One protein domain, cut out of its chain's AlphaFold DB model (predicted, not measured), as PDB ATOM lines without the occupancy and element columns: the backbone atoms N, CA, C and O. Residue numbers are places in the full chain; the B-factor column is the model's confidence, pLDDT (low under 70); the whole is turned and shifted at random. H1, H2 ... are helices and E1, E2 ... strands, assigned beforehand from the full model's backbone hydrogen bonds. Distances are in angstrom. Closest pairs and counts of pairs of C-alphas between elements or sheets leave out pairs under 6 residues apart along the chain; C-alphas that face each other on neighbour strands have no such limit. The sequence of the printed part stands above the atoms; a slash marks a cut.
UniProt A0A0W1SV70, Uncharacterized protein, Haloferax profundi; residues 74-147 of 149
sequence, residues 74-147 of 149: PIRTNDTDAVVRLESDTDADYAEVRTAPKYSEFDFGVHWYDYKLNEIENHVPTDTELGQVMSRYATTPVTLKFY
ATOM      1  N   PRO A  74      99.042  37.518  58.443       73.94
ATOM      2  CA  PRO A  74      99.191  37.718  57.001       73.94
ATOM      3  C   PRO A  74      97.872  37.993  56.259       73.94
ATOM      4  O   PRO A  74      97.923  38.457  55.127       73.94
ATOM      5  N   ILE A  75      96.714  37.716  56.874       77.44
ATOM      6  CA  ILE A  75      95.395  38.062  56.312       77.44
ATOM      7  C   ILE A  75      95.138  39.569  56.449       77.44
ATOM      8  O   ILE A  75      94.425  40.158  55.642       77.44
ATOM      9  N   ARG A  76      95.723  40.219  57.464       81.56
ATOM     10  CA  ARG A  76      95.448  41.625  57.758       81.56
ATOM     11  C   ARG A  76      95.943  42.543  56.634       81.56
ATOM     12  O   ARG A  76      97.134  42.631  56.342       81.56
ATOM     13  N   THR A  77      95.013  43.290  56.067       82.75
ATOM     14  CA  THR A  77      95.205  44.453  55.206       82.75
ATOM     15  C   THR A  77      95.083  45.754  56.012       82.75
ATOM     16  O   THR A  77      94.749  45.755  57.197       82.75
ATOM     17  N   ASN A  78      95.343  46.899  55.372       85.56
ATOM     18  CA  ASN A  78      95.170  48.212  56.015       85.56
ATOM     19  C   ASN A  78      93.709  48.513  56.381       85.56
ATOM     20  O   ASN A  78      93.464  49.352  57.244       85.56
ATOM     21  N   ASP A  79      92.763  47.841  55.722       87.06
ATOM     22  CA  ASP A  79      91.329  48.048  55.907       87.06
ATOM     23  C   ASP A  79      90.708  46.996  56.843       87.06
ATOM     24  O   ASP A  79      89.502  47.040  57.097       87.06
ATOM     25  N   THR A  80      91.502  46.054  57.369       87.12
ATOM     26  CA  THR A  80      91.021  45.010  58.280       87.12
ATOM     27  C   THR A  80      90.588  45.595  59.613       87.12
ATOM     28  O   THR A  80      91.400  46.125  60.371       87.12
ATOM     29  N   ASP A  81      89.325  45.378  59.949       87.06
ATOM     30  CA  ASP A  81      88.820  45.584  61.301       87.06
ATOM     31  C   ASP A  81      89.117  44.351  62.169       87.06
ATOM     32  O   ASP A  81      89.736  44.440  63.235       87.06
ATOM     33  N   ALA A  82      88.778  43.161  61.667       84.94
ATOM     34  CA  ALA A  82      88.951  41.913  62.398       84.94
ATOM     35  C   ALA A  82      89.315  40.737  61.490       84.94
ATOM     36  O   ALA A  82      88.922  40.674  60.330       84.94
ATOM     37  N   VAL A  83      90.019  39.762  62.068       85.38
ATOM     38  CA  VAL A  83      90.178  38.424  61.493       85.38
ATOM     39  C   VAL A  83      89.588  37.435  62.486       85.38
ATOM     40  O   VAL A  83      89.937  37.438  63.671       85.38
ATOM     41  N   VAL A  84      88.663  36.617  62.009       85.94
ATOM     42  CA  VAL A  84      87.975  35.581  62.769       85.94
ATOM     43  C   VAL A  84      88.433  34.248  62.217       85.94
ATOM     44  O   VAL A  84      88.376  34.022  61.015       85.94
ATOM     45  N   ARG A  85      88.897  33.361  63.090       85.12
ATOM     46  CA  ARG A  85      89.039  31.964  62.713       85.12
ATOM     47  C   ARG A  85      87.687  31.281  62.833       85.12
ATOM     48  O   ARG A  85      86.987  31.505  63.818       85.12
ATOM     49  N   LEU A  86      87.358  30.479  61.832       85.25
ATOM     50  CA  LEU A  86      86.094  29.777  61.756       85.25
ATOM     51  C   LEU A  86      86.240  28.371  62.334       85.25
ATOM     52  O   LEU A  86      87.165  27.627  62.007       85.25
ATOM     53  N   GLU A  87      85.305  28.015  63.202       79.69
ATOM     54  CA  GLU A  87      85.065  26.645  63.644       79.69
ATOM     55  C   GLU A  87      83.957  26.059  62.760       79.69
ATOM     56  O   GLU A  87      82.782  26.059  63.135       79.69
ATOM     57  N   SER A  88      84.308  25.662  61.539       74.56
ATOM     58  CA  SER A  88      83.363  25.145  60.548       74.56
ATOM     59  C   SER A  88      83.972  23.976  59.758       74.56
ATOM     60  O   SER A  88      85.191  23.850  59.660       74.56
ATOM     61  N   ASP A  89      83.105  23.106  59.231       74.50
ATOM     62  CA  ASP A  89      83.478  21.983  58.357       74.50
ATOM     63  C   ASP A  89      83.425  22.375  56.857       74.50
ATOM     64  O   ASP A  89      83.332  21.499  55.991       74.50
ATOM     65  N   THR A  90      83.395  23.675  56.534       83.06
ATOM     66  CA  THR A  90      83.368  24.175  55.148       83.06
ATOM     67  C   THR A  90      84.783  24.340  54.576       83.06
ATOM     68  O   THR A  90      85.775  23.913  55.164       83.06
ATOM     69  N   ASP A  91      84.877  24.918  53.381       81.94
ATOM     70  CA  ASP A  91      86.122  25.331  52.738       81.94
ATOM     71  C   ASP A  91      86.745  26.602  53.338       81.94
ATOM     72  O   ASP A  91      87.912  26.877  53.056       81.94
ATOM     73  N   ALA A  92      86.017  27.353  54.173       86.81
ATOM     74  CA  ALA A  92      86.509  28.569  54.809       86.81
ATOM     75  C   ALA A  92      87.037  28.318  56.229       86.81
ATOM     76  O   ALA A  92      86.332  27.868  57.127       86.81
ATOM     77  N   ASP A  93      88.281  28.729  56.453       85.88
ATOM     78  CA  ASP A  93      88.995  28.591  57.721       85.88
ATOM     79  C   ASP A  93      89.135  29.906  58.476       85.88
ATOM     80  O   ASP A  93      89.243  29.925  59.708       85.88
ATOM     81  N   TYR A  94      89.127  31.015  57.743       88.44
ATOM     82  CA  TYR A  94      89.190  32.354  58.302       88.44
ATOM     83  C   TYR A  94      88.211  33.282  57.585       88.44
ATOM     84  O   TYR A  94      87.944  33.144  56.393       88.44
ATOM     85  N   ALA A  95      87.720  34.270  58.319       90.62
ATOM     86  CA  ALA A  95      86.974  35.398  57.795       90.62
ATOM     87  C   ALA A  95      87.704  36.696  58.153       90.62
ATOM     88  O   ALA A  95      88.001  36.951  59.321       90.62
ATOM     89  N   GLU A  96      87.976  37.531  57.161       91.94
ATOM     90  CA  GLU A  96      88.452  38.897  57.348       91.94
ATOM     91  C   GLU A  96      87.277  39.860  57.207       91.94
ATOM     92  O   GLU A  96      86.602  39.901  56.179       91.94
ATOM     93  N   VAL A  97      87.044  40.664  58.238       90.06
ATOM     94  CA  VAL A  97      86.099  41.774  58.191       90.06
ATOM     95  C   VAL A  97      86.877  43.024  57.808       90.06
ATOM     96  O   VAL A  97      87.744  43.482  58.559       90.06
ATOM     97  N   ARG A  98      86.577  43.570  56.630       92.06
ATOM     98  CA  ARG A  98      87.195  44.783  56.090       92.06
ATOM     99  C   ARG A  98      86.239  45.957  56.175       92.06
ATOM    100  O   ARG A  98      85.044  45.799  55.937       92.06
ATOM    101  N   THR A  99      86.774  47.141  56.440       87.75
ATOM    102  CA  THR A  99      86.037  48.399  56.296       87.75
ATOM    103  C   THR A  99      85.593  48.541  54.847       87.75
ATOM    104  O   THR A  99      86.392  48.408  53.918       87.75
ATOM    105  N   ALA A 100      84.306  48.788  54.633       87.06
ATOM    106  CA  ALA A 100      83.788  48.943  53.289       87.06
ATOM    107  C   ALA A 100      84.278  50.263  52.654       87.06
ATOM    108  O   ALA A 100      84.584  51.234  53.355       87.06
ATOM    109  N   PRO A 101      84.321  50.354  51.312       86.38
ATOM    110  CA  PRO A 101      84.673  51.594  50.633       86.38
ATOM    111  C   PRO A 101      83.773  52.757  51.064       86.38
ATOM    112  O   PRO A 101      82.578  52.579  51.272       86.38
ATOM    113  N   LYS A 102      84.311  53.982  51.081       79.44
ATOM    114  CA  LYS A 102      83.628  55.209  51.550       79.44
ATOM    115  C   LYS A 102      82.242  55.490  50.933       79.44
ATOM    116  O   LYS A 102      81.478  56.275  51.483       79.44
ATOM    117  N   TYR A 103      81.940  54.902  49.778       84.62
ATOM    118  CA  TYR A 103      80.673  55.072  49.056       84.62
ATOM    119  C   TYR A 103      79.747  53.846  49.146       84.62
ATOM    120  O   TYR A 103      78.778  53.756  48.397       84.62
ATOM    121  N   SER A 104      80.064  52.892  50.019       83.88
ATOM    122  CA  SER A 104      79.241  51.724  50.323       83.88
ATOM    123  C   SER A 104      78.067  52.102  51.231       83.88
ATOM    124  O   SER A 104      78.175  53.004  52.057       83.88
ATOM    125  N   GLU A 105      76.949  51.389  51.094       86.88
ATOM    126  CA  GLU A 105      75.828  51.422  52.050       86.88
ATOM    127  C   GLU A 105      76.063  50.522  53.283       86.88
ATOM    128  O   GLU A 105      75.310  50.570  54.255       86.88
ATOM    129  N   PHE A 106      77.114  49.702  53.237       86.81
ATOM    130  CA  PHE A 106      77.569  48.833  54.323       86.81
ATOM    131  C   PHE A 106      78.776  49.447  55.022       86.81
ATOM    132  O   PHE A 106      79.612  50.040  54.342       86.81
ATOM    133  N   ASP A 107      78.895  49.232  56.330       84.38
ATOM    134  CA  ASP A 107      80.074  49.601  57.120       84.38
ATOM    135  C   ASP A 107      81.255  48.661  56.835       84.38
ATOM    136  O   ASP A 107      82.407  49.096  56.778       84.38
ATOM    137  N   PHE A 108      80.969  47.373  56.602       89.00
ATOM    138  CA  PHE A 108      81.984  46.330  56.440       89.00
ATOM    139  C   PHE A 108      81.662  45.327  55.323       89.00
ATOM    140  O   PHE A 108      80.498  45.078  54.999       89.00
ATOM    141  N   GLY A 109      82.703  44.704  54.770       88.88
ATOM    142  CA  GLY A 109      82.629  43.539  53.884       88.88
ATOM    143  C   GLY A 109      83.379  42.347  54.477       88.88
ATOM    144  O   GLY A 109      84.438  42.525  55.078       88.88
ATOM    145  N   VAL A 110      82.832  41.141  54.319       90.75
ATOM    146  CA  VAL A 110      83.456  39.906  54.821       90.75
ATOM    147  C   VAL A 110      84.097  39.135  53.673       90.75
ATOM    148  O   VAL A 110      83.428  38.824  52.687       90.75
ATOM    149  N   HIS A 111      85.381  38.828  53.825       92.44
ATOM    150  CA  HIS A 111      86.177  38.028  52.900       92.44
ATOM    151  C   HIS A 111      86.543  36.702  53.561       92.44
ATOM    152  O   HIS A 111      86.900  36.674  54.737       92.44
ATOM    153  N   TRP A 112      86.453  35.610  52.814       91.94
ATOM    154  CA  TRP A 112      86.638  34.255  53.330       91.94
ATOM    155  C   TRP A 112      87.954  33.688  52.820       91.94
ATOM    156  O   TRP A 112      88.312  33.915  51.667       91.94
ATOM    157  N   TYR A 113      88.671  32.960  53.667       89.19
ATOM    158  CA  TYR A 113      89.981  32.409  53.347       89.19
ATOM    159  C   TYR A 113      90.041  30.937  53.707       89.19
ATOM    160  O   TYR A 113      89.587  30.544  54.783       89.19
ATOM    161  N   ASP A 114      90.664  30.149  52.835       85.44
ATOM    162  CA  ASP A 114      91.060  28.786  53.172       85.44
ATOM    163  C   ASP A 114      92.218  28.809  54.183       85.44
ATOM    164  O   ASP A 114      92.813  29.851  54.492       85.44
ATOM    165  N   TYR A 115      92.596  27.638  54.680       75.62
ATOM    166  CA  TYR A 115      93.692  27.540  55.631       75.62
ATOM    167  C   TYR A 115      95.009  28.124  55.087       75.62
ATOM    168  O   TYR A 115      95.830  28.684  55.824       75.62
ATOM    169  N   LYS A 116      95.238  27.965  53.781       73.56
ATOM    170  CA  LYS A 116      96.443  28.420  53.082       73.56
ATOM    171  C   LYS A 116      96.437  29.927  52.819       73.56
ATOM    172  O   LYS A 116      97.434  30.422  52.294       73.56
ATOM    173  N   LEU A 117      95.401  30.641  53.263       78.31
ATOM    174  CA  LEU A 117      95.169  32.070  53.065       78.31
ATOM    175  C   LEU A 117      94.841  32.456  51.623       78.31
ATOM    176  O   LEU A 117      95.060  33.601  51.224       78.31
ATOM    177  N   ASN A 118      94.316  31.525  50.833       83.56
ATOM    178  CA  ASN A 118      93.734  31.877  49.548       83.56
ATOM    179  C   ASN A 118      92.326  32.414  49.787       83.56
ATOM    180  O   ASN A 118      91.531  31.786  50.485       83.56
ATOM    181  N   GLU A 119      92.027  33.572  49.205       90.06
ATOM    182  CA  GLU A 119      90.681  34.137  49.248       90.06
ATOM    183  C   GLU A 119      89.710  33.251  48.455       90.06
ATOM    184  O   GLU A 119      89.990  32.856  47.320       90.06
ATOM    185  N   ILE A 120      88.566  32.944  49.058       89.69
ATOM    186  CA  ILE A 120      87.504  32.122  48.484       89.69
ATOM    187  C   ILE A 120      86.416  33.062  47.967       89.69
ATOM    188  O   ILE A 120      85.525  33.484  48.703       89.69
ATOM    189  N   GLU A 121      86.486  33.406  46.682       84.25
ATOM    190  CA  GLU A 121      85.608  34.423  46.079       84.25
ATOM    191  C   GLU A 121      84.110  34.065  46.118       84.25
ATOM    192  O   GLU A 121      83.269  34.959  46.152       84.25
ATOM    193  N   ASN A 122      83.769  32.770  46.114       85.12
ATOM    194  CA  ASN A 122      82.388  32.281  46.009       85.12
ATOM    195  C   ASN A 122      81.964  31.428  47.214       85.12
ATOM    196  O   ASN A 122      81.152  30.513  47.064       85.12
ATOM    197  N   HIS A 123      82.533  31.696  48.392       88.19
ATOM    198  CA  HIS A 123      82.113  31.016  49.617       88.19
ATOM    199  C   HIS A 123      80.650  31.331  49.931       88.19
ATOM    200  O   HIS A 123      80.248  32.495  49.914       88.19
ATOM    201  N   VAL A 124      79.860  30.308  50.255       88.25
ATOM    202  CA  VAL A 124      78.486  30.482  50.741       88.25
ATOM    203  C   VAL A 124      78.496  30.219  52.245       88.25
ATOM    204  O   VAL A 124      78.517  29.055  52.651       88.25
ATOM    205  N   PRO A 125      78.496  31.269  53.085       87.00
ATOM    206  CA  PRO A 125      78.640  31.090  54.517       87.00
ATOM    207  C   PRO A 125      77.408  30.436  55.135       87.00
ATOM    208  O   PRO A 125      76.262  30.773  54.832       87.00
ATOM    209  N   THR A 126      77.660  29.514  56.051       88.12
ATOM    210  CA  THR A 126      76.646  28.860  56.878       88.12
ATOM    211  C   THR A 126      76.183  29.772  58.014       88.12
ATOM    212  O   THR A 126      76.917  30.654  58.462       88.12
ATOM    213  N   ASP A 127      74.994  29.509  58.567       87.19
ATOM    214  CA  ASP A 127      74.474  30.237  59.738       87.19
ATOM    215  C   ASP A 127      75.458  30.236  60.922       87.19
ATOM    216  O   ASP A 127      75.562  31.219  61.656       87.19
ATOM    217  N   THR A 128      76.214  29.147  61.092       86.19
ATOM    218  CA  THR A 128      77.250  29.017  62.123       86.19
ATOM    219  C   THR A 128      78.405  29.992  61.891       86.19
ATOM    220  O   THR A 128      78.800  30.698  62.817       86.19
ATOM    221  N   GLU A 129      78.927  30.076  60.666       87.81
ATOM    222  CA  GLU A 129      80.021  30.995  60.311       87.81
ATOM    223  C   GLU A 129      79.578  32.453  60.410       87.81
ATOM    224  O   GLU A 129      80.286  33.284  60.985       87.81
ATOM    225  N   LEU A 130      78.366  32.753  59.933       87.62
ATOM    226  CA  LEU A 130      77.743  34.062  60.104       87.62
ATOM    227  C   LEU A 130      77.642  34.416  61.592       87.62
ATOM    228  O   LEU A 130      78.040  35.509  61.991       87.62
ATOM    229  N   GLY A 131      77.169  33.490  62.428       85.19
ATOM    230  CA  GLY A 131      77.082  33.674  63.876       85.19
ATOM    231  C   GLY A 131      78.436  33.973  64.523       85.19
ATOM    232  O   GLY A 131      78.526  34.880  65.353       85.19
ATOM    233  N   GLN A 132      79.498  33.276  64.113       87.62
ATOM    234  CA  GLN A 132      80.855  33.509  64.619       87.62
ATOM    235  C   GLN A 132      81.367  34.908  64.257       87.62
ATOM    236  O   GLN A 132      81.863  35.616  65.137       87.62
ATOM    237  N   VAL A 133      81.174  35.355  63.011       86.81
ATOM    238  CA  VAL A 133      81.548  36.713  62.576       86.81
ATOM    239  C   VAL A 133      80.712  37.775  63.299       86.81
ATOM    240  O   VAL A 133      81.261  38.712  63.877       86.81
ATOM    241  N   MET A 134      79.388  37.609  63.338       83.88
ATOM    242  CA  MET A 134      78.460  38.577  63.936       83.88
ATOM    243  C   MET A 134      78.613  38.699  65.454       83.88
ATOM    244  O   MET A 134      78.395  39.780  66.003       83.88
ATOM    245  N   SER A 135      79.018  37.627  66.147       81.69
ATOM    246  CA  SER A 135      79.212  37.633  67.605       81.69
ATOM    247  C   SER A 135      80.178  38.728  68.081       81.69
ATOM    248  O   SER A 135      80.014  39.263  69.180       81.69
ATOM    249  N   ARG A 136      81.131  39.132  67.228       75.12
ATOM    250  CA  ARG A 136      82.087  40.221  67.481       75.12
ATOM    251  C   ARG A 136      81.416  41.586  67.620       75.12
ATOM    252  O   ARG A 136      81.878  42.411  68.403       75.12
ATOM    253  N   TYR A 137      80.323  41.807  66.894       75.12
ATOM    254  CA  TYR A 137      79.626  43.092  66.805       75.12
ATOM    255  C   TYR A 137      78.269  43.074  67.513       75.12
ATOM    256  O   TYR A 137      77.477  43.993  67.346       75.12
ATOM    257  N   ALA A 138      78.001  42.075  68.362       64.00
ATOM    258  CA  ALA A 138      76.718  41.904  69.052       64.00
ATOM    259  C   ALA A 138      76.269  43.123  69.890       64.00
ATOM    260  O   ALA A 138      75.103  43.219  70.268       64.00
ATOM    261  N   THR A 139      77.185  44.048  70.196       68.44
ATOM    262  CA  THR A 139      76.921  45.260  70.986       68.44
ATOM    263  C   THR A 139      76.923  46.558  70.170       68.44
ATOM    264  O   THR A 139      76.589  47.605  70.724       68.44
ATOM    265  N   THR A 140      77.225  46.504  68.867       70.75
ATOM    266  CA  THR A 140      77.356  47.684  67.997       70.75
ATOM    267  C   THR A 140      76.435  47.546  66.784       70.75
ATOM    268  O   THR A 140      76.518  46.543  66.077       70.75
ATOM    269  N   PRO A 141      75.562  48.528  66.489       72.56
ATOM    270  CA  PRO A 141      74.789  48.502  65.254       72.56
ATOM    271  C   PRO A 141      75.727  48.764  64.068       72.56
ATOM    272  O   PRO A 141      76.253  49.867  63.944       72.56
ATOM    273  N   VAL A 142      75.941  47.751  63.229       80.38
ATOM    274  CA  VAL A 142      76.783  47.813  62.023       80.38
ATOM    275  C   VAL A 142      76.080  47.121  60.854       80.38
ATOM    276  O   VAL A 142      75.356  46.141  61.063       80.38
ATOM    277  N   THR A 143      76.285  47.590  59.625       78.44
ATOM    278  CA  THR A 143      75.864  46.891  58.399       78.44
ATOM    279  C   THR A 143      77.029  46.117  57.787       78.44
ATOM    280  O   THR A 143      78.026  46.692  57.356       78.44
ATOM    281  N   LEU A 144      76.885  44.793  57.705       78.94
ATOM    282  CA  LEU A 144      77.873  43.877  57.126       78.94
ATOM    283  C   LEU A 144      77.358  43.297  55.807       78.94
ATOM    284  O   LEU A 144      76.239  42.782  55.745       78.94
ATOM    285  N   LYS A 145      78.183  43.359  54.758       80.94
ATOM    286  CA  LYS A 145      77.924  42.687  53.485       80.94
ATOM    287  C   LYS A 145      78.602  41.322  53.457       80.94
ATOM    288  O   LYS A 145      79.828  41.230  53.529       80.94
ATOM    289  N   PHE A 146      77.795  40.285  53.263       77.12
ATOM    290  CA  PHE A 146      78.261  38.946  52.924       77.12
ATOM    291  C   PHE A 146      78.158  38.758  51.415       77.12
ATOM    292  O   PHE A 146      77.129  39.067  50.810       77.12
ATOM    293  N   TYR A 147      79.234  38.288  50.798       71.06
ATOM    294  CA  TYR A 147      79.237  37.946  49.384       71.06
ATOM    295  C   TYR A 147      78.803  36.482  49.249       71.06
ATOM    296  O   TYR A 147      79.414  35.608  49.849       71.06
TER     297      TYR A 147
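This is residues 74 to 147 of the 149 residues of an uncharacterized protein of Haloferax profundi (UniProt A0A0W1SV70). A small, twisted sheet of four strands has one short helix, H1, over one face, set slantwise to the strands. Three strands of similar length, E1, E2 and E3, fold back and forth side by side, and short E4 joins at the edge beside E3. The printed part has 74 residues with four named strands and one named helix, in the order E1, E2, E3, H1, E4; the sheet's order is E1, E2, E3, E4, mixed, and the class is mixed helices and strands, with under half of the residues in named elements. It is compact, with a radius of gyration of the C-alphas of 11.6 A and spans of 31 by 23 by 19 A.

E1, residues 80 to 85, and E2, residues 94 to 99, form an antiparallel hairpin, with N 84 and O 95 2.8 A apart, within hydrogen-bond range. E2 and E3, residues 108 to 113, form another, with N 96 and O 111 at 2.8 A; E1, E2 and E3 are a meander, each strand the antiparallel neighbour of the one before. H1, residues 127 to 135, is on the sheet at a height of 8.7 A, only just over E2, on which 3 of its C-alphas fall, and slantwise to it at 47 degrees on the local plane. The closest C-alphas of E1 and H1, those of Val 84 and Val 133, are 6.5 A apart. Every O i to N i+4 pair in H1 is within hydrogen-bond range. E4, residues 144 to 146, is parallel to E3, with N 145 and O 108 at 2.9 A; E3, H1 and E4 make a strand-helix-strand unit, two parallel neighbour strands with a helix between, with a right-handed crossover. The edge strands E1 and E4 are apart.

E1 begins at C-alpha 80 (91.021, 45.010, 58.280) and is 13.9 A long; E2 is 16.5 A and E3 16.3 A. H1 measures 11.8 A from C-alpha 127 (74.474, 30.237, 59.738). E4, 6.5 A, ends at C-alpha 146 (78.261, 38.946, 52.924).

The C-alphas of Asp 89 and Tyr 103, the two farthest apart, are 34.5 A from each other. The printed part has no cut. The link from E3 to H1 is long, 13 residues. Residues 138 to 139 have pLDDT under 70.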